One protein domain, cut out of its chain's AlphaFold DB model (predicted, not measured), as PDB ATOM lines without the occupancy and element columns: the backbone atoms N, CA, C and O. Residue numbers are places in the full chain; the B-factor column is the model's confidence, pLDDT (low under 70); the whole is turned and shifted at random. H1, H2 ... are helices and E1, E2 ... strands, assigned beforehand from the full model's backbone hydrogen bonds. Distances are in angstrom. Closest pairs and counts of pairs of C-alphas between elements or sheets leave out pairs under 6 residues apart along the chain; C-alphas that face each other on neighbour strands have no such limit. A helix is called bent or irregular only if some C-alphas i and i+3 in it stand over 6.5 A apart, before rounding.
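This is residues 413 to 608 of the 615 residues of an uncharacterized protein of Sphingobacteriales bacterium (UniProt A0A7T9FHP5). A strongly twisted sheet of six strands has helices H2, H3 and H5 over one face and H6 over the other, making three layers. H2 forms a long helical hairpin with H1; its residues 447 to 462 pack on the sheet, H1 lies off it, and H7 crosses both helices. The printed part has 196 residues, with seven named helices and six named strands in the order H1 H2 H3 H4 H5 E1 H6 E2 E3 E4 E5 E6 H7. The antiparallel sheet runs E1 E6 E2 E3 E4 E5, and the class is mixed, helices and strands. The whole is compact, with a radius of gyration of the C-alphas of 16.1 A, spanning 50 by 36 by 30 A.

H1, residues 413 to 430, begins at C-alpha 413 (32.130, 76.231, 32.713) and measures 25.5 A. H2, residues 436 to 462, measures 37.0 A; it is irregular, with C-alphas 455 and 458 7.0 A apart, and has a kink of 27 degrees near residue 453. H3 is residues 483 to 493, H4 500 to 504, H5 508 to 515, E1 522 to 524 and H6 527 to 537. E2, residues 540 to 546, measures 19.3 A. E3 is residues 550 to 555, E4 560 to 565, E5 573 to 577 and E6 590 to 594. H7, residues 599 to 607, ends at C-alpha 607 (52.649, 81.393, 29.118).

H1 and H2, a hairpin, touch at a shallow tilt of 7 degrees, opposite ways; their closest C-alphas, Tyr 430 and Ala 439, are 5.5 A apart. H7 touches H2 about perpendicular, at 79 degrees, with closest C-alphas Gly 447 and Ile 602 at 6.0 A. H3 touches H2 and H4. H2 is on the sheet at a height of 11.0 A; on the same face H3 stands up from it and H5 runs along the strands. H6 is on the opposite face, in the split strand-helix-strand unit E1, H6, E2, a right-handed crossover with E6 between the strands. E2 to E5 form a meander, each strand the antiparallel neighbour of the one before: N 542 and O 553 are 2.8 A apart, N 552 and O 563 2.9 A, N 562 and O 576 2.8 A. Between E6 and E2, N 545 and O 591 are 2.8 A apart; between E1 and E6, N 522 and O 592 2.9 A. Every O i to N i+4 pair is within hydrogen-bond range in the helices but H2, with 18 of 23.

The farthest C-alphas, Lys 434 and Pro 569, are 51.1 A apart. The printed part has no cut. The links H2 to H3 and E5 to E6 are long. No printed residue is under 70 in pLDDT.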
ATOM      1  N   GLN A 413      31.192  76.910  33.608       87.19
ATOM      2  CA  GLN A 413      32.130  76.231  32.713       87.19
ATOM      3  C   GLN A 413      32.253  76.925  31.349       87.19
ATOM      4  O   GLN A 413      33.360  76.998  30.816       87.19
ATOM      5  N   LEU A 414      31.174  77.471  30.781       82.50
ATOM      6  CA  LEU A 414      31.247  78.263  29.546       82.50
ATOM      7  C   LEU A 414      32.110  79.523  29.741       82.50
ATOM      8  O   LEU A 414      33.011  79.769  28.938       82.50
ATOM      9  N   THR A 415      31.923  80.247  30.847       83.69
ATOM     10  CA  THR A 415      32.738  81.422  31.209       83.69
ATOM     11  C   THR A 415      34.222  81.082  31.363       83.69
ATOM     12  O   THR A 415      35.065  81.750  30.762       83.69
ATOM     13  N   LEU A 416      34.570  80.002  32.074       91.06
ATOM     14  CA  LEU A 416      35.969  79.561  32.195       91.06
ATOM     15  C   LEU A 416      36.583  79.173  30.837       91.06
ATOM     16  O   LEU A 416      37.744  79.491  30.562       91.06
ATOM     17  N   ASN A 417      35.810  78.520  29.962       85.94
ATOM     18  CA  ASN A 417      36.260  78.161  28.617       85.94
ATOM     19  C   ASN A 417      36.534  79.399  27.746       85.94
ATOM     20  O   ASN A 417      37.538  79.424  27.034       85.94
ATOM     21  N   ASP A 418      35.703  80.438  27.819       83.56
ATOM     22  CA  ASP A 418      35.912  81.669  27.048       83.56
ATOM     23  C   ASP A 418      37.092  82.497  27.574       83.56
ATOM     24  O   ASP A 418      37.899  82.988  26.779       83.56
ATOM     25  N   ILE A 419      37.291  82.545  28.895       90.44
ATOM     26  CA  ILE A 419      38.499  83.119  29.511       90.44
ATOM     27  C   ILE A 419      39.753  82.377  29.026       90.44
ATOM     28  O   ILE A 419      40.749  83.009  28.659       90.44
ATOM     29  N   GLN A 420      39.707  81.043  28.933       95.62
ATOM     30  CA  GLN A 420      40.795  80.241  28.368       95.62
ATOM     31  C   GLN A 420      41.032  80.535  26.874       95.62
ATOM     32  O   GLN A 420      42.191  80.711  26.476       95.62
ATOM     33  N   LYS A 421      39.980  80.647  26.046       91.62
ATOM     34  CA  LYS A 421      40.108  81.059  24.630       91.62
ATOM     35  C   LYS A 421      40.794  82.421  24.525       91.62
ATOM     36  O   LYS A 421      41.768  82.560  23.781       91.62
ATOM     37  N   GLN A 422      40.334  83.416  25.283       93.12
ATOM     38  CA  GLN A 422      40.851  84.781  25.214       93.12
ATOM     39  C   GLN A 422      42.295  84.877  25.732       93.12
ATOM     40  O   GLN A 422      43.136  85.529  25.104       93.12
ATOM     41  N   ARG A 423      42.633  84.147  26.804       97.94
ATOM     42  CA  ARG A 423      44.016  83.964  27.273       97.94
ATOM     43  C   ARG A 423      44.915  83.419  26.171       97.94
ATOM     44  O   ARG A 423      46.014  83.927  25.955       97.94
ATOM     45  N   GLU A 424      44.453  82.411  25.437       97.69
ATOM     46  CA  GLU A 424      45.191  81.891  24.291       97.69
ATOM     47  C   GLU A 424      45.306  82.895  23.142       97.69
ATOM     48  O   GLU A 424      46.353  82.925  22.493       97.69
ATOM     49  N   GLN A 425      44.281  83.706  22.865       96.38
ATOM     50  CA  GLN A 425      44.368  84.770  21.859       96.38
ATOM     51  C   GLN A 425      45.466  85.777  22.232       96.38
ATOM     52  O   GLN A 425      46.368  86.014  21.423       96.38
ATOM     53  N   PHE A 426      45.473  86.288  23.467       98.00
ATOM     54  CA  PHE A 426      46.538  87.167  23.961       98.00
ATOM     55  C   PHE A 426      47.910  86.478  23.952       98.00
ATOM     56  O   PHE A 426      48.889  87.065  23.498       98.00
ATOM     57  N   ALA A 427      48.006  85.203  24.336       98.38
ATOM     58  CA  ALA A 427      49.258  84.446  24.270       98.38
ATOM     59  C   ALA A 427      49.768  84.263  22.826       98.38
ATOM     60  O   ALA A 427      50.978  84.272  22.586       98.38
ATOM     61  N   LYS A 428      48.860  84.112  21.850       98.44
ATOM     62  CA  LYS A 428      49.165  84.054  20.409       98.44
ATOM     63  C   LYS A 428      49.574  85.429  19.859       98.44
ATOM     64  O   LYS A 428      50.363  85.463  18.919       98.44
ATOM     65  N   GLN A 429      49.083  86.534  20.426       97.88
ATOM     66  CA  GLN A 429      49.504  87.904  20.092       97.88
ATOM     67  C   GLN A 429      50.876  88.237  20.700       97.88
ATOM     68  O   GLN A 429      51.787  88.614  19.971       97.88
ATOM     69  N   TYR A 430      51.076  87.978  21.995       98.19
ATOM     70  CA  TYR A 430      52.333  88.222  22.716       98.19
ATOM     71  C   TYR A 430      53.515  87.471  22.082       98.19
ATOM     72  O   TYR A 430      54.586  88.033  21.878       98.19
ATOM     73  N   LYS A 431      53.305  86.218  21.646       97.81
ATOM     74  CA  LYS A 431      54.310  85.425  20.905       97.81
ATOM     75  C   LYS A 431      54.576  85.909  19.467       97.81
ATOM     76  O   LYS A 431      55.500  85.401  18.836       97.81
ATOM     77  N   LYS A 432      53.771  86.835  18.935       97.88
ATOM     78  CA  LYS A 432      53.938  87.468  17.610       97.88
ATOM     79  C   LYS A 432      54.495  88.894  17.684       97.88
ATOM     80  O   LYS A 432      54.876  89.416  16.637       97.88
ATOM     81  N   ALA A 433      54.534  89.507  18.869       97.44
ATOM     82  CA  ALA A 433      55.086  90.841  19.070       97.44
ATOM     83  C   ALA A 433      56.552  90.893  18.606       97.44
ATOM     84  O   ALA A 433      57.379  90.062  18.989       97.44
ATOM     85  N   LYS A 434      56.872  91.862  17.748       96.81
ATOM     86  CA  LYS A 434      58.191  92.004  17.102       96.81
ATOM     87  C   LYS A 434      59.187  92.775  17.965       96.81
ATOM     88  O   LYS A 434      60.393  92.713  17.733       96.81
ATOM     89  N   ASN A 435      58.673  93.554  18.907       96.69
ATOM     90  CA  ASN A 435      59.407  94.488  19.743       96.69
ATOM     91  C   ASN A 435      58.727  94.616  21.117       96.69
ATOM     92  O   ASN A 435      57.676  94.029  21.363       96.69
ATOM     93  N   GLU A 436      59.361  95.367  22.010       95.88
ATOM     94  CA  GLU A 436      58.955  95.507  23.410       95.88
ATOM     95  C   GLU A 436      57.665  96.319  23.584       95.88
ATOM     96  O   GLU A 436      56.864  95.989  24.449       95.88
ATOM     97  N   VAL A 437      57.404  97.297  22.707       97.00
ATOM     98  CA  VAL A 437      56.177  98.113  22.728       97.00
ATOM     99  C   VAL A 437      54.966  97.274  22.314       97.00
ATOM    100  O   VAL A 437      53.993  97.208  23.055       97.00
ATOM    101  N   GLU A 438      55.062  96.531  21.202       96.81
ATOM    102  CA  GLU A 438      54.029  95.566  20.776       96.81
ATOM    103  C   GLU A 438      53.753  94.502  21.863       96.81
ATOM    104  O   GLU A 438      52.637  94.000  21.983       96.81
ATOM    105  N   ALA A 439      54.767  94.131  22.654       97.50
ATOM    106  CA  ALA A 439      54.622  93.167  23.743       97.50
ATOM    107  C   ALA A 439      53.931  93.787  24.972       97.50
ATOM    108  O   ALA A 439      53.018  93.173  25.524       97.50
ATOM    109  N   ASP A 440      54.321  95.001  25.367       96.88
ATOM    110  CA  ASP A 440      53.719  95.755  26.473       96.88
ATOM    111  C   ASP A 440      52.263  96.153  26.197       96.88
ATOM    112  O   ASP A 440      51.431  96.056  27.097       96.88
ATOM    113  N   GLU A 441      51.920  96.527  24.961       96.88
ATOM    114  CA  GLU A 441      50.532  96.776  24.543       96.88
ATOM    115  C   GLU A 441      49.658  95.529  24.747       96.88
ATOM    116  O   GLU A 441      48.569  95.610  25.324       96.88
ATOM    117  N   VAL A 442      50.154  94.351  24.347       97.69
ATOM    118  CA  VAL A 442      49.448  93.081  24.574       97.69
ATOM    119  C   VAL A 442      49.369  92.749  26.065       97.69
ATOM    120  O   VAL A 442      48.316  92.298  26.508       97.69
ATOM    121  N   LEU A 443      50.421  92.990  26.859       98.31
ATOM    122  CA  LEU A 443      50.383  92.774  28.312       98.31
ATOM    123  C   LEU A 443      49.406  93.721  29.024       98.31
ATOM    124  O   LEU A 443      48.727  93.287  29.950       98.31
ATOM    125  N   LEU A 444      49.279  94.974  28.582       96.62
ATOM    126  CA  LEU A 444      48.321  95.937  29.130       96.62
ATOM    127  C   LEU A 444      46.871  95.518  28.846       96.62
ATOM    128  O   LEU A 444      46.028  95.559  29.744       96.62
ATOM    129  N   LEU A 445      46.577  95.087  27.616       96.62
ATOM    130  CA  LEU A 445      45.245  94.604  27.232       96.62
ATOM    131  C   LEU A 445      44.901  93.270  27.912       96.62
ATOM    132  O   LEU A 445      43.799  93.117  28.436       96.62
ATOM    133  N   ALA A 446      45.854  92.337  27.957       97.88
ATOM    134  CA  ALA A 446      45.727  91.060  28.655       97.88
ATOM    135  C   ALA A 446      45.534  91.246  30.167       97.88
ATOM    136  O   ALA A 446      44.709  90.563  30.766       97.88
ATOM    137  N   GLY A 447      46.271  92.184  30.771       97.94
ATOM    138  CA  GLY A 447      46.169  92.526  32.185       97.94
ATOM    139  C   GLY A 447      44.810  93.114  32.540       97.94
ATOM    140  O   GLY A 447      44.149  92.580  33.421       97.94
ATOM    141  N   ARG A 448      44.340  94.131  31.805       95.94
ATOM    142  CA  ARG A 448      42.993  94.701  32.006       95.94
ATOM    143  C   ARG A 448      41.896  93.650  31.860       95.94
ATOM    144  O   ARG A 448      41.021  93.572  32.708       95.94
ATOM    145  N   TYR A 449      41.962  92.804  30.830       96.19
ATOM    146  CA  TYR A 449      41.003  91.709  30.673       96.19
ATOM    147  C   TYR A 449      41.030  90.740  31.868       96.19
ATOM    148  O   TYR A 449      39.976  90.338  32.347       96.19
ATOM    149  N   LEU A 450      42.215  90.397  32.384       98.19
ATOM    150  CA  LEU A 450      42.355  89.536  33.559       98.19
ATOM    151  C   LEU A 450      41.786  90.184  34.836       98.19
ATOM    152  O   LEU A 450      41.163  89.489  35.634       98.19
ATOM    153  N   GLU A 451      41.964  91.496  35.021       96.94
ATOM    154  CA  GLU A 451      41.342  92.255  36.116       96.94
ATOM    155  C   GLU A 451      39.806  92.209  36.030       96.94
ATOM    156  O   GLU A 451      39.155  91.856  37.013       96.94
ATOM    157  N   GLU A 452      39.239  92.481  34.850       90.56
ATOM    158  CA  GLU A 452      37.791  92.468  34.592       90.56
ATOM    159  C   GLU A 452      37.150  91.097  34.846       90.56
ATOM    160  O   GLU A 452      36.213  90.990  35.640       90.56
ATOM    161  N   VAL A 453      37.659  90.027  34.221       93.19
ATOM    162  CA  VAL A 453      37.013  88.705  34.330       93.19
ATOM    163  C   VAL A 453      37.124  88.112  35.731       93.19
ATOM    164  O   VAL A 453      36.248  87.357  36.144       93.19
ATOM    165  N   ILE A 454      38.153  88.473  36.506       97.44
ATOM    166  CA  ILE A 454      38.204  88.120  37.930       97.44
ATOM    167  C   ILE A 454      37.167  88.935  38.711       97.44
ATOM    168  O   ILE A 454      36.426  88.351  39.495       97.44
ATOM    169  N   ALA A 455      37.101  90.255  38.520       93.12
ATOM    170  CA  ALA A 455      36.294  91.159  39.347       93.12
ATOM    171  C   ALA A 455      34.782  91.134  39.069       93.12
ATOM    172  O   ALA A 455      33.988  91.497  39.947       93.12
ATOM    173  N   ASN A 456      34.393  90.749  37.852       85.69
ATOM    174  CA  ASN A 456      33.020  90.839  37.363       85.69
ATOM    175  C   ASN A 456      32.450  89.473  36.938       85.69
ATOM    176  O   ASN A 456      31.329  89.166  37.337       85.69
ATOM    177  N   ASP A 457      33.204  88.628  36.219       84.81
ATOM    178  CA  ASP A 457      32.664  87.372  35.660       84.81
ATOM    179  C   ASP A 457      32.814  86.159  36.598       84.81
ATOM    180  O   ASP A 457      31.822  85.525  36.950       84.81
ATOM    181  N   ILE A 458      34.031  85.818  37.043       92.75
ATOM    182  CA  ILE A 458      34.284  84.604  37.849       92.75
ATOM    183  C   ILE A 458      33.622  84.721  39.228       92.75
ATOM    184  O   ILE A 458      32.874  83.830  39.636       92.75
ATOM    185  N   VAL A 459      33.857  85.823  39.950       91.81
ATOM    186  CA  VAL A 459      33.336  86.018  41.320       91.81
ATOM    187  C   VAL A 459      31.807  86.028  41.399       91.81
ATOM    188  O   VAL A 459      31.258  85.701  42.450       91.81
ATOM    189  N   TYR A 460      31.112  86.331  40.295       87.06
ATOM    190  CA  TYR A 460      29.648  86.380  40.232       87.06
ATOM    191  C   TYR A 460      28.978  85.045  40.568       87.06
ATOM    192  O   TYR A 460      27.952  85.001  41.253       87.06
ATOM    193  N   TYR A 461      29.590  83.941  40.143       86.12
ATOM    194  CA  TYR A 461      29.146  82.590  40.486       86.12
ATOM    195  C   TYR A 461      29.422  82.268  41.953       86.12
ATOM    196  O   TYR A 461      28.641  81.584  42.606       86.12
ATOM    197  N   TRP A 462      30.522  82.792  42.490       92.94
ATOM    198  CA  TRP A 462      30.942  82.521  43.857       92.94
ATOM    199  C   TRP A 462      30.147  83.299  44.909       92.94
ATOM    200  O   TRP A 462      30.075  82.811  46.037       92.94
ATOM    201  N   TYR A 463      29.504  84.428  44.580       90.56
ATOM    202  CA  TYR A 463      28.607  85.137  45.510       90.56
ATOM    203  C   TYR A 463      27.582  84.188  46.157       90.56
ATOM    204  O   TYR A 463      27.017  83.309  45.501       90.56
ATOM    205  N   GLY A 464      27.385  84.347  47.468       87.06
ATOM    206  CA  GLY A 464      26.546  83.474  48.297       87.06
ATOM    207  C   GLY A 464      27.235  82.205  48.827       87.06
ATOM    208  O   GLY A 464      26.748  81.626  49.794       87.06
ATOM    209  N   THR A 465      28.394  81.791  48.292       90.38
ATOM    210  CA  THR A 465      29.143  80.628  48.825       90.38
ATOM    211  C   THR A 465      29.542  80.883  50.282       90.38
ATOM    212  O   THR A 465      30.146  81.914  50.577       90.38
ATOM    213  N   GLY A 466      29.219  79.972  51.204       90.62
ATOM    214  CA  GLY A 466      29.424  80.187  52.642       90.62
ATOM    215  C   GLY A 466      30.895  80.368  53.037       90.62
ATOM    216  O   GLY A 466      31.775  79.686  52.512       90.62
ATOM    217  N   PHE A 467      31.180  81.252  53.994       97.00
ATOM    218  CA  PHE A 467      32.530  81.417  54.537       97.00
ATOM    219  C   PHE A 467      32.855  80.353  55.590       97.00
ATOM    220  O   PHE A 467      32.044  80.087  56.479       97.00
ATOM    221  N   ASP A 468      34.069  79.811  55.568       97.19
ATOM    222  CA  ASP A 468      34.648  79.120  56.725       97.19
ATOM    223  C   ASP A 468      36.159  79.359  56.789       97.19
ATOM    224  O   ASP A 468      36.814  79.356  55.751       97.19
ATOM    225  N   LYS A 469      36.728  79.524  57.990       95.31
ATOM    226  CA  LYS A 469      38.177  79.713  58.203       95.31
ATOM    227  C   LYS A 469      39.040  78.568  57.651       95.31
ATOM    228  O   LYS A 469      40.180  78.804  57.261       95.31
ATOM    229  N   GLU A 470      38.501  77.354  57.602       96.81
ATOM    230  CA  GLU A 470      39.130  76.134  57.080       96.81
ATOM    231  C   GLU A 470      38.472  75.688  55.757       96.81
ATOM    232  O   GLU A 470      38.758  74.613  55.227       96.81
ATOM    233  N   GLY A 471      37.597  76.525  55.188       97.25
ATOM    234  CA  GLY A 471      36.865  76.247  53.960       97.25
ATOM    235  C   GLY A 471      37.778  76.173  52.735       97.25
ATOM    236  O   GLY A 471      38.417  77.153  52.355       97.25
ATOM    237  N   MET A 472      37.787  75.020  52.067       97.56
ATOM    238  CA  MET A 472      38.635  74.756  50.895       97.56
ATOM    239  C   MET A 472      37.853  74.584  49.583       97.56
ATOM    240  O   MET A 472      38.464  74.178  48.588       97.56
ATOM    241  N   SER A 473      36.539  74.869  49.554       97.12
ATOM    242  CA  SER A 473      35.656  74.561  48.411       97.12
ATOM    243  C   SER A 473      36.242  74.986  47.064       97.12
ATOM    244  O   SER A 473      36.823  76.063  46.948       97.12
ATOM    245  N   SER A 474      36.112  74.124  46.059       93.50
ATOM    246  CA  SER A 474      36.585  74.331  44.686       93.50
ATOM    247  C   SER A 474      35.448  74.560  43.684       93.50
ATOM    248  O   SER A 474      35.704  74.520  42.487       93.50
ATOM    249  N   SER A 475      34.213  74.771  44.155       92.44
ATOM    250  CA  SER A 475      33.048  74.992  43.293       92.44
ATOM    251  C   SER A 475      32.152  76.111  43.843       92.44
ATOM    252  O   SER A 475      31.856  76.095  45.043       92.44
ATOM    253  N   PRO A 476      31.671  77.047  43.000       90.25
ATOM    254  CA  PRO A 476      30.741  78.094  43.422       90.25
ATOM    255  C   PRO A 476      29.438  77.510  43.987       90.25
ATOM    256  O   PRO A 476      28.975  76.460  43.541       90.25
ATOM    257  N   GLY A 477      28.863  78.174  44.991       83.38
ATOM    258  CA  GLY A 477      27.624  77.769  45.671       83.38
ATOM    259  C   GLY A 477      27.746  76.533  46.575       83.38
ATOM    260  O   GLY A 477      26.889  76.312  47.425       83.38
ATOM    261  N   SER A 478      28.819  75.747  46.444       88.12
ATOM    262  CA  SER A 478      28.997  74.475  47.146       88.12
ATOM    263  C   SER A 478      29.954  74.589  48.334       88.12
ATOM    264  O   SER A 478      30.994  75.250  48.264       88.12
ATOM    265  N   GLY A 479      29.644  73.884  49.425       93.56
ATOM    266  CA  GLY A 479      30.504  73.792  50.606       93.56
ATOM    267  C   GLY A 479      30.752  75.146  51.283       93.56
ATOM    268  O   GLY A 479      29.846  75.969  51.404       93.56
ATOM    269  N   ARG A 480      31.983  75.358  51.768       96.75
ATOM    270  CA  ARG A 480      32.427  76.625  52.375       96.75
ATOM    271  C   ARG A 480      33.858  76.976  51.956       96.75
ATOM    272  O   ARG A 480      34.643  76.074  51.640       96.75
ATOM    273  N   ILE A 481      34.206  78.263  51.956       98.38
ATOM    274  CA  ILE A 481      35.513  78.766  51.500       98.38
ATOM    275  C   ILE A 481      36.104  79.846  52.426       98.38
ATOM    276  O   ILE A 481      35.397  80.738  52.891       98.38
ATOM    277  N   ALA A 482      37.411  79.768  52.686       98.38
ATOM    278  CA  ALA A 482      38.172  80.765  53.437       98.38
ATOM    279  C   ALA A 482      38.574  81.952  52.552       98.38
ATOM    280  O   ALA A 482      38.616  81.846  51.329       98.38
ATOM    281  N   CYS A 483      38.937  83.082  53.159       98.06
ATOM    282  CA  CYS A 483      39.266  84.312  52.436       98.06
ATOM    283  C   CYS A 483      40.495  84.170  51.516       98.06
ATOM    284  O   CYS A 483      40.442  84.567  50.351       98.06
ATOM    285  N   SER A 484      41.561  83.517  51.989       98.12
ATOM    286  CA  SER A 484      42.747  83.204  51.183       98.12
ATOM    287  C   SER A 484      42.450  82.186  50.083       98.12
ATOM    288  O   SER A 484      42.788  82.423  48.922       98.12
ATOM    289  N   TYR A 485      41.743  81.099  50.415       98.56
ATOM    290  CA  TYR A 485      41.299  80.112  49.431       98.56
ATOM    291  C   TYR A 485      40.420  80.741  48.351       98.56
ATOM    292  O   TYR A 485      40.606  80.416  47.184       98.56
ATOM    293  N   PHE A 486      39.525  81.672  48.684       98.69
ATOM    294  CA  PHE A 486      38.719  82.408  47.711       98.69
ATOM    295  C   PHE A 486      39.595  83.206  46.738       98.69
ATOM    296  O   PHE A 486      39.540  82.945  45.535       98.69
ATOM    297  N   VAL A 487      40.466  84.091  47.242       98.62
ATOM    298  CA  VAL A 487      41.365  84.915  46.408       98.62
ATOM    299  C   VAL A 487      42.198  84.048  45.462       98.62
ATOM    300  O   VAL A 487      42.222  84.280  44.252       98.62
ATOM    301  N   VAL A 488      42.836  83.001  45.989       98.56
ATOM    302  CA  VAL A 488      43.696  82.106  45.202       98.56
ATOM    303  C   VAL A 488      42.889  81.233  44.234       98.56
ATOM    304  O   VAL A 488      43.388  80.897  43.158       98.56
ATOM    305  N   THR A 489      41.635  80.900  44.554       98.56
ATOM    306  CA  THR A 489      40.749  80.183  43.627       98.56
ATOM    307  C   THR A 489      40.402  81.057  42.432       98.56
ATOM    308  O   THR A 489      40.661  80.610  41.326       98.56
ATOM    309  N   MET A 490      39.948  82.307  42.603       98.50
ATOM    310  CA  MET A 490      39.560  83.149  41.449       98.50
ATOM    311  C   MET A 490      40.696  83.287  40.422       98.50
ATOM    312  O   MET A 490      40.465  83.234  39.218       98.50
ATOM    313  N   LEU A 491      41.935  83.391  40.910       98.50
ATOM    314  CA  LEU A 491      43.154  83.448  40.100       98.50
ATOM    315  C   LEU A 491      43.485  82.107  39.415       98.50
ATOM    316  O   LEU A 491      43.956  82.082  38.279       98.50
ATOM    317  N   THR A 492      43.252  80.983  40.093       98.38
ATOM    318  CA  THR A 492      43.466  79.643  39.518       98.38
ATOM    319  C   THR A 492      42.424  79.346  38.434       98.38
ATOM    320  O   THR A 492      42.782  78.904  37.343       98.38
ATOM    321  N   GLU A 493      41.158  79.670  38.700       97.62
ATOM    322  CA  GLU A 493      40.023  79.526  37.782       97.62
ATOM    323  C   GLU A 493      40.174  80.442  36.555       97.62
ATOM    324  O   GLU A 493      39.915  80.017  35.433       97.62
ATOM    325  N   SER A 494      40.720  81.657  36.718       97.44
ATOM    326  CA  SER A 494      41.082  82.527  35.586       97.44
ATOM    327  C   SER A 494      42.259  81.991  34.750       97.44
ATOM    328  O   SER A 494      42.628  82.589  33.738       97.44
ATOM    329  N   GLY A 495      42.874  80.872  35.148       98.00
ATOM    330  CA  GLY A 495      43.903  80.156  34.397       98.00
ATOM    331  C   GLY A 495      45.349  80.449  34.808       98.00
ATOM    332  O   GLY A 495      46.268  80.045  34.082       98.00
ATOM    333  N   LEU A 496      45.609  81.138  35.928       98.25
ATOM    334  CA  LEU A 496      46.971  81.235  36.471       98.25
ATOM    335  C   LEU A 496      47.416  79.872  37.026       98.25
ATOM    336  O   LEU A 496      46.717  79.225  37.799       98.25
ATOM    337  N   ASN A 497      48.628  79.449  36.668       98.19
ATOM    338  CA  ASN A 497      49.227  78.217  37.179       98.19
ATOM    339  C   ASN A 497      49.786  78.469  38.592       98.19
ATOM    340  O   ASN A 497      50.954  78.828  38.754       98.19
ATOM    341  N   ILE A 498      48.928  78.350  39.608       97.62
ATOM    342  CA  ILE A 498      49.243  78.621  41.017       97.62
ATOM    343  C   ILE A 498      49.164  77.325  41.826       97.62
ATOM    344  O   ILE A 498      48.319  76.463  41.597       97.62
ATOM    345  N   ASP A 499      50.045  77.190  42.817       98.00
ATOM    346  CA  ASP A 499      49.912  76.151  43.836       98.00
ATOM    347  C   ASP A 499      48.834  76.564  44.853       98.00
ATOM    348  O   ASP A 499      49.118  77.260  45.831       98.00
ATOM    349  N   ARG A 500      47.573  76.213  44.556       97.69
ATOM    350  CA  ARG A 500      46.386  76.710  45.276       97.69
ATOM    351  C   ARG A 500      46.513  76.556  46.791       97.69
ATOM    352  O   ARG A 500      46.271  77.514  47.519       97.69
ATOM    353  N   VAL A 501      46.914  75.375  47.262       97.75
ATOM    354  CA  VAL A 501      47.058  75.082  48.698       97.75
ATOM    355  C   VAL A 501      48.218  75.878  49.296       97.75
ATOM    356  O   VAL A 501      48.000  76.613  50.259       97.75
ATOM    357  N   LYS A 502      49.423  75.816  48.699       97.88
ATOM    358  CA  LYS A 502      50.603  76.506  49.247       97.88
ATOM    359  C   LYS A 502      50.399  78.021  49.354       97.88
ATOM    360  O   LYS A 502      50.859  78.604  50.332       97.88
ATOM    361  N   LEU A 503      49.736  78.665  48.386       98.19
ATOM    362  CA  LEU A 503      49.478  80.109  48.459       98.19
ATOM    363  C   LEU A 503      48.332  80.451  49.421       98.19
ATOM    364  O   LEU A 503      48.433  81.437  50.140       98.19
ATOM    365  N   SER A 504      47.278  79.633  49.503       97.75
ATOM    366  CA  SER A 504      46.155  79.891  50.428       97.75
ATOM    367  C   SER A 504      46.542  79.754  51.908       97.75
ATOM    368  O   SER A 504      45.841  80.267  52.775       97.75
ATOM    369  N   GLN A 505      47.655  79.075  52.198       96.75
ATOM    370  CA  GLN A 505      48.235  78.923  53.539       96.75
ATOM    371  C   GLN A 505      49.261  80.018  53.902       96.75
ATOM    372  O   GLN A 505      49.826  79.981  54.992       96.75
ATOM    373  N   GLN A 506      49.528  80.982  53.013       97.06
ATOM    374  CA  GLN A 506      50.396  82.127  53.307       97.06
ATOM    375  C   GLN A 506      49.671  83.210  54.121       97.06
ATOM    376  O   GLN A 506      48.444  83.307  54.113       97.06
ATOM    377  N   SER A 507      50.444  84.074  54.790       96.25
ATOM    378  CA  SER A 507      49.906  85.297  55.401       96.25
ATOM    379  C   SER A 507      49.333  86.236  54.331       96.25
ATOM    380  O   SER A 507      49.784  86.226  53.184       96.25
ATOM    381  N   ALA A 508      48.377  87.094  54.699       96.81
ATOM    382  CA  ALA A 508      47.767  88.046  53.767       96.81
ATOM    383  C   ALA A 508      48.816  88.924  53.047       96.81
ATOM    384  O   ALA A 508      48.767  89.074  51.827       96.81
ATOM    385  N   LEU A 509      49.832  89.398  53.778       96.19
ATOM    386  CA  LEU A 509      50.987  90.118  53.230       96.19
ATOM    387  C   LEU A 509      51.788  89.277  52.218       96.19
ATOM    388  O   LEU A 509      52.147  89.784  51.154       96.19
ATOM    389  N   ASN A 510      52.059  88.000  52.507       96.56
ATOM    390  CA  ASN A 510      52.792  87.124  51.584       96.56
ATOM    391  C   ASN A 510      51.962  86.755  50.342       96.56
ATOM    392  O   ASN A 510      52.532  86.595  49.260       96.56
ATOM    393  N   ILE A 511      50.631  86.684  50.458       97.88
ATOM    394  CA  ILE A 511      49.714  86.552  49.316       97.88
ATOM    395  C   ILE A 511      49.807  87.802  48.432       97.88
ATOM    396  O   ILE A 511      50.129  87.685  47.248       97.88
ATOM    397  N   VAL A 512      49.622  89.000  49.003       97.94
ATOM    398  CA  VAL A 512      49.703  90.273  48.263       97.94
ATOM    399  C   VAL A 512      51.073  90.445  47.600       97.94
ATOM    400  O   VAL A 512      51.125  90.763  46.414       97.94
ATOM    401  N   LYS A 513      52.180  90.160  48.300       96.31
ATOM    402  CA  LYS A 513      53.548  90.217  47.742       96.31
ATOM    403  C   LYS A 513      53.864  89.135  46.705       96.31
ATOM    404  O   LYS A 513      54.715  89.369  45.857       96.31
ATOM    405  N   THR A 514      53.220  87.967  46.749       96.56
ATOM    406  CA  THR A 514      53.384  86.927  45.709       96.56
ATOM    407  C   THR A 514      52.678  87.316  44.411       96.56
ATOM    408  O   THR A 514      53.147  86.992  43.318       96.56
ATOM    409  N   LEU A 515      51.522  87.970  44.528       96.56
ATOM    410  CA  LEU A 515      50.655  88.296  43.399       96.56
ATOM    411  C   LEU A 515      50.981  89.665  42.783       96.56
ATOM    412  O   LEU A 515      50.891  89.830  41.568       96.56
ATOM    413  N   SER A 516      51.430  90.621  43.591       93.25
ATOM    414  CA  SER A 516      51.898  91.947  43.161       93.25
ATOM    415  C   SER A 516      53.400  91.937  42.850       93.25
ATOM    416  O   SER A 516      54.101  90.969  43.131       93.25
ATOM    417  N   THR A 517      53.927  93.043  42.324       89.12
ATOM    418  CA  THR A 517      55.372  93.320  42.395       89.12
ATOM    419  C   THR A 517      55.703  93.715  43.845       89.12
ATOM    420  O   THR A 517      55.110  94.688  44.312       89.12
ATOM    421  N   PRO A 518      56.598  93.015  44.579       87.56
ATOM    422  CA  PRO A 518      56.797  93.240  46.019       87.56
ATOM    423  C   PRO A 518      57.132  94.685  46.401       87.56
ATOM    424  O   PRO A 518      56.588  95.192  47.379       87.56
ATOM    425  N   ASP A 519      57.962  95.356  45.601       90.69
ATOM    426  CA  ASP A 519      58.410  96.739  45.828       90.69
ATOM    427  C   ASP A 519      57.338  97.793  45.482       90.69
ATOM    428  O   ASP A 519      57.524  98.982  45.732       90.69
ATOM    429  N   LEU A 520      56.211  97.362  44.901       93.31
ATOM    430  CA  LEU A 520      55.040  98.190  44.593       93.31
ATOM    431  C   LEU A 520      53.849  97.895  45.525       93.31
ATOM    432  O   LEU A 520      52.772  98.460  45.323       93.31
ATOM    433  N   VAL A 521      54.032  97.034  46.537       97.00
ATOM    434  CA  VAL A 521      53.055  96.841  47.616       97.00
ATOM    435  C   VAL A 521      53.150  98.021  48.580       97.00
ATOM    436  O   VAL A 521      54.170  98.221  49.237       97.00
ATOM    437  N   VAL A 522      52.073  98.793  48.675       98.06
ATOM    438  CA  VAL A 522      51.962  99.958  49.559       98.06
ATOM    439  C   VAL A 522      51.191  99.555  50.810       98.06
ATOM    440  O   VAL A 522      50.141  98.921  50.710       98.06
ATOM    441  N   ARG A 523      51.689  99.945  51.987       98.19
ATOM    442  CA  ARG A 523      50.945  99.828  53.243       98.19
ATOM    443  C   ARG A 523      50.230 101.138  53.559       98.19
ATOM    444  O   ARG A 523      50.884 102.153  53.777       98.19
ATOM    445  N   CYS A 524      48.910 101.071  53.637       98.25
ATOM    446  CA  CYS A 524      48.041 102.119  54.159       98.25
ATOM    447  C   CYS A 524      47.669 101.807  55.618       98.25
ATOM    448  O   CYS A 524      47.577 100.638  55.997       98.25
ATOM    449  N   ASN A 525      47.420 102.831  56.428       97.25
ATOM    450  CA  ASN A 525      47.094 102.716  57.858       97.25
ATOM    451  C   ASN A 525      45.664 103.200  58.171       97.25
ATOM    452  O   ASN A 525      45.156 102.986  59.268       97.25
ATOM    453  N   SER A 526      44.989 103.798  57.187       96.62
ATOM    454  CA  SER A 526      43.602 104.260  57.246       96.62
ATOM    455  C   SER A 526      42.836 103.907  55.960       96.62
ATOM    456  O   SER A 526      43.458 103.720  54.910       96.62
ATOM    457  N   PRO A 527      41.489 103.836  55.992       96.62
ATOM    458  CA  PRO A 527      40.678 103.679  54.781       96.62
ATOM    459  C   PRO A 527      40.848 104.852  53.802       96.62
ATOM    460  O   PRO A 527      40.827 104.647  52.593       96.62
ATOM    461  N   ASP A 528      41.094 106.062  54.309       96.75
ATOM    462  CA  ASP A 528      41.313 107.251  53.483       96.75
ATOM    463  C   ASP A 528      42.619 107.136  52.678       96.75
ATOM    464  O   ASP A 528      42.637 107.445  51.488       96.75
ATOM    465  N   GLU A 529      43.709 106.630  53.272       98.12
ATOM    466  CA  GLU A 529      44.941 106.305  52.531       98.12
ATOM    467  C   GLU A 529      44.685 105.276  51.415       98.12
ATOM    468  O   GLU A 529      45.258 105.396  50.332       98.12
ATOM    469  N   VAL A 530      43.805 104.295  51.653       98.25
ATOM    470  CA  VAL A 530      43.426 103.277  50.658       98.25
ATOM    471  C   VAL A 530      42.633 103.889  49.500       98.25
ATOM    472  O   VAL A 530      42.952 103.621  48.340       98.25
ATOM    473  N   GLU A 531      41.637 104.733  49.781       97.31
ATOM    474  CA  GLU A 531      40.873 105.412  48.728       97.31
ATOM    475  C   GLU A 531      41.772 106.353  47.906       97.31
ATOM    476  O   GLU A 531      41.747 106.298  46.676       97.31
ATOM    477  N   ASN A 532      42.643 107.135  48.554       97.94
ATOM    478  CA  ASN A 532      43.613 107.993  47.865       97.94
ATOM    479  C   ASN A 532      44.597 107.188  46.990       97.94
ATOM    480  O   ASN A 532      44.865 107.577  45.851       97.94
ATOM    481  N   LEU A 533      45.111 106.050  47.476       98.25
ATOM    482  CA  LEU A 533      46.009 105.172  46.714       98.25
ATOM    483  C   LEU A 533      45.338 104.620  45.447       98.25
ATOM    484  O   LEU A 533      45.956 104.597  44.379       98.25
ATOM    485  N   LEU A 534      44.081 104.181  45.550       97.81
ATOM    486  CA  LEU A 534      43.327 103.640  44.416       97.81
ATOM    487  C   LEU A 534      42.926 104.736  43.422       97.81
ATOM    488  O   LEU A 534      43.044 104.520  42.215       97.81
ATOM    489  N   GLN A 535      42.555 105.929  43.895       96.31
ATOM    490  CA  GLN A 535      42.353 107.097  43.031       96.31
ATOM    491  C   GLN A 535      43.642 107.466  42.272       96.31
ATOM    492  O   GLN A 535      43.590 107.706  41.065       96.31
ATOM    493  N   GLN A 536      44.809 107.431  42.929       96.81
ATOM    494  CA  GLN A 536      46.105 107.712  42.296       96.81
ATOM    495  C   GLN A 536      46.530 106.636  41.278       96.81
ATOM    496  O   GLN A 536      47.051 106.969  40.213       96.81
ATOM    497  N   LYS A 537      46.326 105.347  41.586       95.38
ATOM    498  CA  LYS A 537      46.665 104.217  40.695       95.38
ATOM    499  C   LYS A 537      45.587 103.916  39.634       95.38
ATOM    500  O   LYS A 537      45.821 103.085  38.749       95.38
ATOM    501  N   GLY A 538      44.435 104.587  39.688       96.25
ATOM    502  CA  GLY A 538      43.330 104.483  38.727       96.25
ATOM    503  C   GLY A 538      42.579 103.143  38.750       96.25
ATOM    504  O   GLY A 538      42.944 102.214  39.471       96.25
ATOM    505  N   GLY A 539      41.531 103.022  37.932       95.50
ATOM    506  CA  GLY A 539      40.683 101.822  37.884       95.50
ATOM    507  C   GLY A 539      41.437 100.515  37.584       95.50
ATOM    508  O   GLY A 539      42.518 100.536  36.983       95.50
ATOM    509  N   GLY A 540      40.887  99.392  38.045       96.44
ATOM    510  CA  GLY A 540      41.464  98.046  37.938       96.44
ATOM    511  C   GLY A 540      41.262  97.200  39.202       96.44
ATOM    512  O   GLY A 540      40.532  97.588  40.121       96.44
ATOM    513  N   LEU A 541      41.936  96.047  39.257       98.50
ATOM    514  CA  LEU A 541      41.854  95.090  40.367       98.50
ATOM    515  C   LEU A 541      43.116  95.115  41.241       98.50
ATOM    516  O   LEU A 541      44.250  95.089  40.757       98.50
ATOM    517  N   TYR A 542      42.903  95.108  42.551       98.75
ATOM    518  CA  TYR A 542      43.929  95.170  43.582       98.75
ATOM    519  C   TYR A 542      43.771  94.005  44.550       98.75
ATOM    520  O   TYR A 542      42.654  93.632  44.903       98.75
ATOM    521  N   PHE A 543      44.884  93.472  45.039       98.62
ATOM    522  CA  PHE A 543      44.899  92.585  46.198       98.62
ATOM    523  C   PHE A 543      44.982  93.441  47.462       98.62
ATOM    524  O   PHE A 543      45.785  94.375  47.506       98.62
ATOM    525  N   ILE A 544      44.187  93.117  48.483       98.62
ATOM    526  CA  ILE A 544      44.238  93.767  49.798       98.62
ATOM    527  C   ILE A 544      44.452  92.730  50.900       98.62
ATOM    528  O   ILE A 544      43.665  91.795  51.064       98.62
ATOM    529  N   GLY A 545      45.527  92.911  51.663       98.31
ATOM    530  CA  GLY A 545      45.831  92.169  52.877       98.31
ATOM    531  C   GLY A 545      45.531  93.014  54.109       98.31
ATOM    532  O   GLY A 545      46.074  94.102  54.268       98.31
ATOM    533  N   PHE A 546      44.674  92.501  54.982       97.38
ATOM    534  CA  PHE A 546      44.391  93.048  56.306       97.38
ATOM    535  C   PHE A 546      45.227  92.283  57.350       97.38
ATOM    536  O   PHE A 546      45.796  91.229  57.061       97.38
ATOM    537  N   ASN A 547      45.230  92.748  58.598       91.69
ATOM    538  CA  ASN A 547      45.830  92.036  59.736       91.69
ATOM    539  C   ASN A 547      45.302  90.594  59.953       91.69
ATOM    540  O   ASN A 547      46.082  89.739  60.368       91.69
ATOM    541  N   TYR A 548      44.019  90.316  59.683       90.62
ATOM    542  CA  TYR A 548      43.397  88.983  59.839       90.62
ATOM    543  C   TYR A 548      42.773  88.412  58.551       90.62
ATOM    544  O   TYR A 548      42.205  87.320  58.577       90.62
ATOM    545  N   HIS A 549      42.822  89.144  57.431       96.31
ATOM    546  CA  HIS A 549      41.965  88.895  56.262       96.31
ATOM    547  C   HIS A 549      42.681  89.143  54.937       96.31
ATOM    548  O   HIS A 549      43.677  89.860  54.886       96.31
ATOM    549  N   VAL A 550      42.141  88.617  53.840       98.25
ATOM    550  CA  VAL A 550      42.594  88.944  52.481       98.25
ATOM    551  C   VAL A 550      41.404  88.982  51.521       98.25
ATOM    552  O   VAL A 550      40.419  88.266  51.706       98.25
ATOM    553  N   GLY A 551      41.474  89.837  50.509       98.31
ATOM    554  CA  GLY A 551      40.434  89.987  49.495       98.31
ATOM    555  C   GLY A 551      40.939  90.760  48.283       98.31
ATOM    556  O   GLY A 551      42.141  91.002  48.141       98.31
ATOM    557  N   PHE A 552      40.006  91.185  47.436       98.75
ATOM    558  CA  PHE A 552      40.276  92.130  46.360       98.75
ATOM    559  C   PHE A 552      39.623  93.484  46.643       98.75
ATOM    560  O   PHE A 552      38.515  93.528  47.179       98.75
ATOM    561  N   LEU A 553      40.258  94.572  46.206       98.69
ATOM    562  CA  LEU A 553      39.549  95.814  45.904       98.69
ATOM    563  C   LEU A 553      39.430  95.953  44.389       98.69
ATOM    564  O   LEU A 553      40.430  95.857  43.681       98.69
ATOM    565  N   TYR A 554      38.226  96.204  43.898       98.25
ATOM    566  CA  TYR A 554      37.981  96.546  42.501       98.25
ATOM    567  C   TYR A 554      37.506  97.992  42.417       98.25
ATOM    568  O   TYR A 554      36.544  98.360  43.094       98.25
ATOM    569  N   PHE A 555      38.188  98.802  41.609       97.50
ATOM    570  CA  PHE A 555      37.844 100.201  41.365       97.50
ATOM    571  C   PHE A 555      37.451 100.358  39.897       97.50
ATOM    572  O   PHE A 555      38.300 100.215  39.018       97.50
ATOM    573  N   ASP A 556      36.183 100.664  39.622       85.75
ATOM    574  CA  ASP A 556      35.676 100.823  38.245       85.75
ATOM    575  C   ASP A 556      35.936 102.217  37.637       85.75
ATOM    576  O   ASP A 556      35.565 102.492  36.498       85.75
ATOM    577  N   GLY A 557      36.602 103.096  38.392       89.75
ATOM    578  CA  GLY A 557      36.795 104.510  38.065       89.75
ATOM    579  C   GLY A 557      35.777 105.444  38.728       89.75
ATOM    580  O   GLY A 557      35.979 106.657  38.691       89.75
ATOM    581  N   SER A 558      34.734 104.908  39.370       88.94
ATOM    582  CA  SER A 558      33.724 105.657  40.128       88.94
ATOM    583  C   SER A 558      33.565 105.177  41.577       88.94
ATOM    584  O   SER A 558      33.634 105.999  42.491       88.94
ATOM    585  N   GLU A 559      33.445 103.867  41.816       91.88
ATOM    586  CA  GLU A 559      33.336 103.270  43.152       91.88
ATOM    587  C   GLU A 559      34.395 102.190  43.401       91.88
ATOM    588  O   GLU A 559      34.809 101.452  42.505       91.88
ATOM    589  N   ILE A 560      34.832 102.099  44.661       96.62
ATOM    590  CA  ILE A 560      35.733 101.054  45.152       96.62
ATOM    591  C   ILE A 560      34.894 100.012  45.890       96.62
ATOM    592  O   ILE A 560      34.229 100.328  46.881       96.62
ATOM    593  N   HIS A 561      34.966  98.760  45.449       96.12
ATOM    594  CA  HIS A 561      34.291  97.637  46.090       96.12
ATOM    595  C   HIS A 561      35.285  96.657  46.709       96.12
ATOM    596  O   HIS A 561      36.278  96.295  46.078       96.12
ATOM    597  N   LEU A 562      34.969  96.163  47.904       97.56
ATOM    598  CA  LEU A 562      35.633  95.022  48.526       97.56
ATOM    599  C   LEU A 562      34.954  93.730  48.059       97.56
ATOM    600  O   LEU A 562      33.744  93.573  48.219       97.56
ATOM    601  N   ILE A 563      35.736  92.811  47.492       97.94
ATOM    602  CA  ILE A 563      35.289  91.486  47.048       97.94
ATOM    603  C   ILE A 563      36.030  90.436  47.880       97.94
ATOM    604  O   ILE A 563      37.256  90.315  47.792       97.94
ATOM    605  N   HIS A 564      35.310  89.692  48.719       97.69
ATOM    606  CA  HIS A 564      35.912  88.745  49.664       97.69
ATOM    607  C   HIS A 564      34.971  87.592  50.043       97.69
ATOM    608  O   HIS A 564      33.765  87.686  49.841       97.69
ATOM    609  N   ALA A 565      35.515  86.531  50.646       97.12
ATOM    610  CA  ALA A 565      34.757  85.591  51.478       97.12
ATOM    611  C   ALA A 565      34.955  85.992  52.941       97.12
ATOM    612  O   ALA A 565      36.106  86.092  53.361       97.12
ATOM    613  N   SER A 566      33.891  86.247  53.708       94.25
ATOM    614  CA  SER A 566      33.994  86.896  55.028       94.25
ATOM    615  C   SER A 566      33.168  86.209  56.123       94.25
ATOM    616  O   SER A 566      32.047  85.790  55.845       94.25
ATOM    617  N   PRO A 567      33.660  86.134  57.381       90.88
ATOM    618  CA  PRO A 567      32.851  85.715  58.531       90.88
ATOM    619  C   PRO A 567      31.853  86.791  58.981       90.88
ATOM    620  O   PRO A 567      30.929  86.491  59.734       90.88
ATOM    621  N   LEU A 568      32.048  88.047  58.564       89.25
ATOM    622  CA  LEU A 568      31.120  89.138  58.862       89.25
ATOM    623  C   LEU A 568      29.832  88.955  58.035       89.25
ATOM    624  O   LEU A 568      29.927  88.465  56.906       89.25
ATOM    625  N   PRO A 569      28.646  89.350  58.547       79.88
ATOM    626  CA  PRO A 569      27.379  89.224  57.823       79.88
ATOM    627  C   PRO A 569      27.476  89.758  56.381       79.88
ATOM    628  O   PRO A 569      28.006  90.857  56.199       79.88
ATOM    629  N   PRO A 570      27.000  89.011  55.363       83.25
ATOM    630  CA  PRO A 570      26.154  87.806  55.434       83.25
ATOM    631  C   PRO A 570      26.854  86.477  55.797       83.25
ATOM    632  O   PRO A 570      26.173  85.467  55.947       83.25
ATOM    633  N   GLY A 571      28.179  86.433  55.972       89.31
ATOM    634  CA  GLY A 571      28.903  85.188  56.278       89.31
ATOM    635  C   GLY A 571      29.235  84.342  55.040       89.31
ATOM    636  O   GLY A 571      29.298  83.111  55.122       89.31
ATOM    637  N   THR A 572      29.395  84.989  53.881       93.38
ATOM    638  CA  THR A 572      29.572  84.366  52.558       93.38
ATOM    639  C   THR A 572      30.668  85.063  51.741       93.38
ATOM    640  O   THR A 572      31.314  86.008  52.199       93.38
ATOM    641  N   VAL A 573      30.868  84.613  50.501       93.62
ATOM    642  CA  VAL A 573      31.442  85.426  49.422       93.62
ATOM    643  C   VAL A 573      30.465  86.544  49.047       93.62
ATOM    644  O   VAL A 573      29.281  86.273  48.821       93.62
ATOM    645  N   SER A 574      30.960  87.777  48.953       89.69
ATOM    646  CA  SER A 574      30.187  88.969  48.586       89.69
ATOM    647  C   SER A 574      31.054  90.035  47.897       89.69
ATOM    648  O   SER A 574      32.288  90.003  47.963       89.69
ATOM    649  N   ARG A 575      30.389  90.992  47.238       91.69
ATOM    650  CA  ARG A 575      30.952  92.273  46.787       91.69
ATOM    651  C   ARG A 575      30.171  93.395  47.457       91.69
ATOM    652  O   ARG A 575      28.964  93.492  47.269       91.69
ATOM    653  N   ILE A 576      30.858  94.235  48.221       89.81
ATOM    654  CA  ILE A 576      30.273  95.358  48.969       89.81
ATOM    655  C   ILE A 576      31.020  96.652  48.637       89.81
ATOM    656  O   ILE A 576      32.195  96.606  48.274       89.81
ATOM    657  N   SER A 577      30.373  97.815  48.748       92.62
ATOM    658  CA  SER A 577      31.104  99.090  48.663       92.62
ATOM    659  C   SER A 577      32.117  99.174  49.806       92.62
ATOM    660  O   SER A 577      31.817  98.781  50.933       92.62
ATOM    661  N   MET A 578      33.317  99.692  49.535       93.81
ATOM    662  CA  MET A 578      34.324  99.957  50.569       93.81
ATOM    663  C   MET A 578      33.777 100.912  51.644       93.81
ATOM    664  O   MET A 578      34.094 100.779  52.826       93.81
ATOM    665  N   LYS A 579      32.893 101.836  51.252       89.50
ATOM    666  CA  LYS A 579      32.210 102.765  52.156       89.50
ATOM    667  C   LYS A 579      31.105 102.015  52.906       89.50
ATOM    668  O   LYS A 579      30.037 101.757  52.365       89.50
ATOM    669  N   GLY A 580      31.406 101.641  54.153       83.00
ATOM    670  CA  GLY A 580      30.576 100.772  55.000       83.00
ATOM    671  C   GLY A 580      31.065  99.319  55.104       83.00
ATOM    672  O   GLY A 580      30.433  98.508  55.782       83.00
ATOM    673  N   ALA A 581      32.192  98.963  54.475       91.12
ATOM    674  CA  ALA A 581      32.768  97.626  54.582       91.12
ATOM    675  C   ALA A 581      33.436  97.403  55.951       91.12
ATOM    676  O   ALA A 581      34.596  97.761  56.158       91.12
ATOM    677  N   LYS A 582      32.737  96.723  56.868       90.88
ATOM    678  CA  LYS A 582      33.189  96.478  58.254       90.88
ATOM    679  C   LYS A 582      34.572  95.830  58.418       90.88
ATOM    680  O   LYS A 582      35.166  95.944  59.480       90.88
ATOM    681  N   SER A 583      35.142  95.193  57.391       91.56
ATOM    682  CA  SER A 583      36.547  94.740  57.429       91.56
ATOM    683  C   SER A 583      37.556  95.874  57.667       91.56
ATOM    684  O   SER A 583      38.642  95.618  58.179       91.56
ATOM    685  N   PHE A 584      37.196  97.119  57.341       94.38
ATOM    686  CA  PHE A 584      37.991  98.318  57.626       94.38
ATOM    687  C   PHE A 584      37.800  98.861  59.062       94.38
ATOM    688  O   PHE A 584      38.528  99.758  59.474       94.38
ATOM    689  N   GLU A 585      36.861  98.318  59.850       91.75
ATOM    690  CA  GLU A 585      36.673  98.662  61.274       91.75
ATOM    691  C   GLU A 585      37.576  97.822  62.201       91.75
ATOM    692  O   GLU A 585      37.816  98.198  63.346       91.75
ATOM    693  N   TYR A 586      38.086  96.683  61.714       89.94
ATOM    694  CA  TYR A 586      38.812  95.677  62.506       89.94
ATOM    695  C   TYR A 586      40.303  95.524  62.129       89.94
ATOM    696  O   TYR A 586      40.983  94.632  62.652       89.94
ATOM    697  N   SER A 587      40.830  96.364  61.226       93.12
ATOM    698  CA  SER A 587      42.233  96.324  60.791       93.12
ATOM    699  C   SER A 587      42.963  97.646  61.008       93.12
ATOM    700  O   SER A 587      42.459  98.717  60.682       93.12
ATOM    701  N   ASN A 588      44.201  97.545  61.494       93.19
ATOM    702  CA  ASN A 588      45.081  98.689  61.750       93.19
ATOM    703  C   ASN A 588      46.019  98.998  60.566       93.19
ATOM    704  O   ASN A 588      46.781  99.959  60.626       93.19
ATOM    705  N   TYR A 589      46.033  98.153  59.530       96.50
ATOM    706  CA  TYR A 589      46.809  98.362  58.305       96.50
ATOM    707  C   TYR A 589      46.216  97.594  57.117       96.50
ATOM    708  O   TYR A 589      45.456  96.637  57.288       96.50
ATOM    709  N   TYR A 590      46.602  98.010  55.914       98.25
ATOM    710  CA  TYR A 590      46.150  97.465  54.639       98.25
ATOM    711  C   TYR A 590      47.346  97.381  53.689       98.25
ATOM    712  O   TYR A 590      47.869  98.404  53.257       98.25
ATOM    713  N   ASP A 591      47.799  96.168  53.381       98.38
ATOM    714  CA  ASP A 591      48.844  95.917  52.387       98.38
ATOM    715  C   ASP A 591      48.197  95.767  51.008       98.38
ATOM    716  O   ASP A 591      47.422  94.834  50.789       98.38
ATOM    717  N   ILE A 592      48.488  96.683  50.084       98.56
ATOM    718  CA  ILE A 592      47.793  96.793  48.796       98.56
ATOM    719  C   ILE A 592      48.776  96.753  47.631       98.56
ATOM    720  O   ILE A 592      49.759  97.492  47.601       98.56
ATOM    721  N   GLY A 593      48.463  95.943  46.622       98.06
ATOM    722  CA  GLY A 593      49.162  95.946  45.337       98.06
ATOM    723  C   GLY A 593      48.203  95.696  44.177       98.06
ATOM    724  O   GLY A 593      47.225  94.959  44.314       98.06
ATOM    725  N   LYS A 594      48.451  96.345  43.034       97.75
ATOM    726  CA  LYS A 594      47.615  96.213  41.833       97.75
ATOM    727  C   LYS A 594      48.011  94.973  41.032       97.75
ATOM    728  O   LYS A 594      49.196  94.660  40.925       97.75
ATOM    729  N   LEU A 595      47.039  94.303  40.418       97.69
ATOM    730  CA  LEU A 595      47.289  93.132  39.576       97.69
ATOM    731  C   LEU A 595      48.110  93.516  38.333       97.69
ATOM    732  O   LEU A 595      49.149  92.905  38.066       97.69
ATOM    733  N   THR A 596      47.712  94.571  37.617       96.00
ATOM    734  CA  THR A 596      48.439  95.079  36.435       96.00
ATOM    735  C   THR A 596      49.833  95.658  36.717       96.00
ATOM    736  O   THR A 596      50.650  95.693  35.797       96.00
ATOM    737  N   ASP A 597      50.168  96.020  37.965       94.38
ATOM    738  CA  ASP A 597      51.537  96.432  38.342       94.38
ATOM    739  C   ASP A 597      52.540  95.257  38.273       94.38
ATOM    740  O   ASP A 597      53.756  95.469  38.234       94.38
ATOM    741  N   ASN A 598      52.059  94.006  38.236       95.88
ATOM    742  CA  ASN A 598      52.889  92.812  38.087       95.88
ATOM    743  C   ASN A 598      52.870  92.275  36.647       95.88
ATOM    744  O   ASN A 598      52.245  91.254  36.345       95.88
ATOM    745  N   LYS A 599      53.640  92.906  35.748       95.56
ATOM    746  CA  LYS A 599      53.848  92.403  34.372       95.56
ATOM    747  C   LYS A 599      54.248  90.920  34.331       95.56
ATOM    748  O   LYS A 599      53.813  90.192  33.438       95.56
ATOM    749  N   ASN A 600      55.036  90.442  35.300       96.25
ATOM    750  CA  ASN A 600      55.456  89.039  35.365       96.25
ATOM    751  C   ASN A 600      54.293  88.081  35.677       96.25
ATOM    752  O   ASN A 600      54.294  86.961  35.163       96.25
ATOM    753  N   LEU A 601      53.282  88.501  36.447       97.56
ATOM    754  CA  LEU A 601      52.045  87.734  36.646       97.56
ATOM    755  C   LEU A 601      51.308  87.543  35.312       97.56
ATOM    756  O   LEU A 601      50.956  86.413  34.972       97.56
ATOM    757  N   ILE A 602      51.161  88.611  34.519       98.44
ATOM    758  CA  ILE A 602      50.511  88.558  33.198       98.44
ATOM    759  C   ILE A 602      51.308  87.670  32.228       98.44
ATOM    760  O   ILE A 602      50.736  86.817  31.547       98.44
ATOM    761  N   VAL A 603      52.640  87.786  32.203       98.31
ATOM    762  CA  VAL A 603      53.500  86.896  31.399       98.31
ATOM    763  C   VAL A 603      53.350  85.435  31.839       98.31
ATOM    764  O   VAL A 603      53.234  84.553  30.984       98.31
ATOM    765  N   ASN A 604      53.303  85.144  33.144       98.38
ATOM    766  CA  ASN A 604      53.077  83.787  33.653       98.38
ATOM    767  C   ASN A 604      51.683  83.258  33.255       98.38
ATOM    768  O   ASN A 604      51.578  82.112  32.814       98.38
ATOM    769  N   TRP A 605      50.639  84.093  33.316       98.56
ATOM    770  CA  TRP A 605      49.277  83.772  32.872       98.56
ATOM    771  C   TRP A 605      49.218  83.386  31.388       98.56
ATOM    772  O   TRP A 605      48.738  82.299  31.051       98.56
ATOM    773  N   LEU A 606      49.774  84.225  30.506       98.62
ATOM    774  CA  LEU A 606      49.798  83.999  29.053       98.62
ATOM    775  C   LEU A 606      50.702  82.830  28.633       98.62
ATOM    776  O   LEU A 606      50.491  82.219  27.583       98.62
ATOM    777  N   THR A 607      51.732  82.508  29.418       97.81
ATOM    778  CA  THR A 607      52.649  81.393  29.118       97.81
ATOM    779  C   THR A 607      52.272  80.078  29.800       97.81
ATOM    780  O   THR A 607      52.829  79.043  29.437       97.81
ATOM    781  N   GLY A 608      51.342  80.093  30.762       97.62
ATOM    782  CA  GLY A 608      50.998  78.936  31.597       97.62
ATOM    783  C   GLY A 608      52.094  78.537  32.597       97.62
ATOM    784  O   GLY A 608      52.037  77.450  33.175       97.62
TER     785      GLY A 608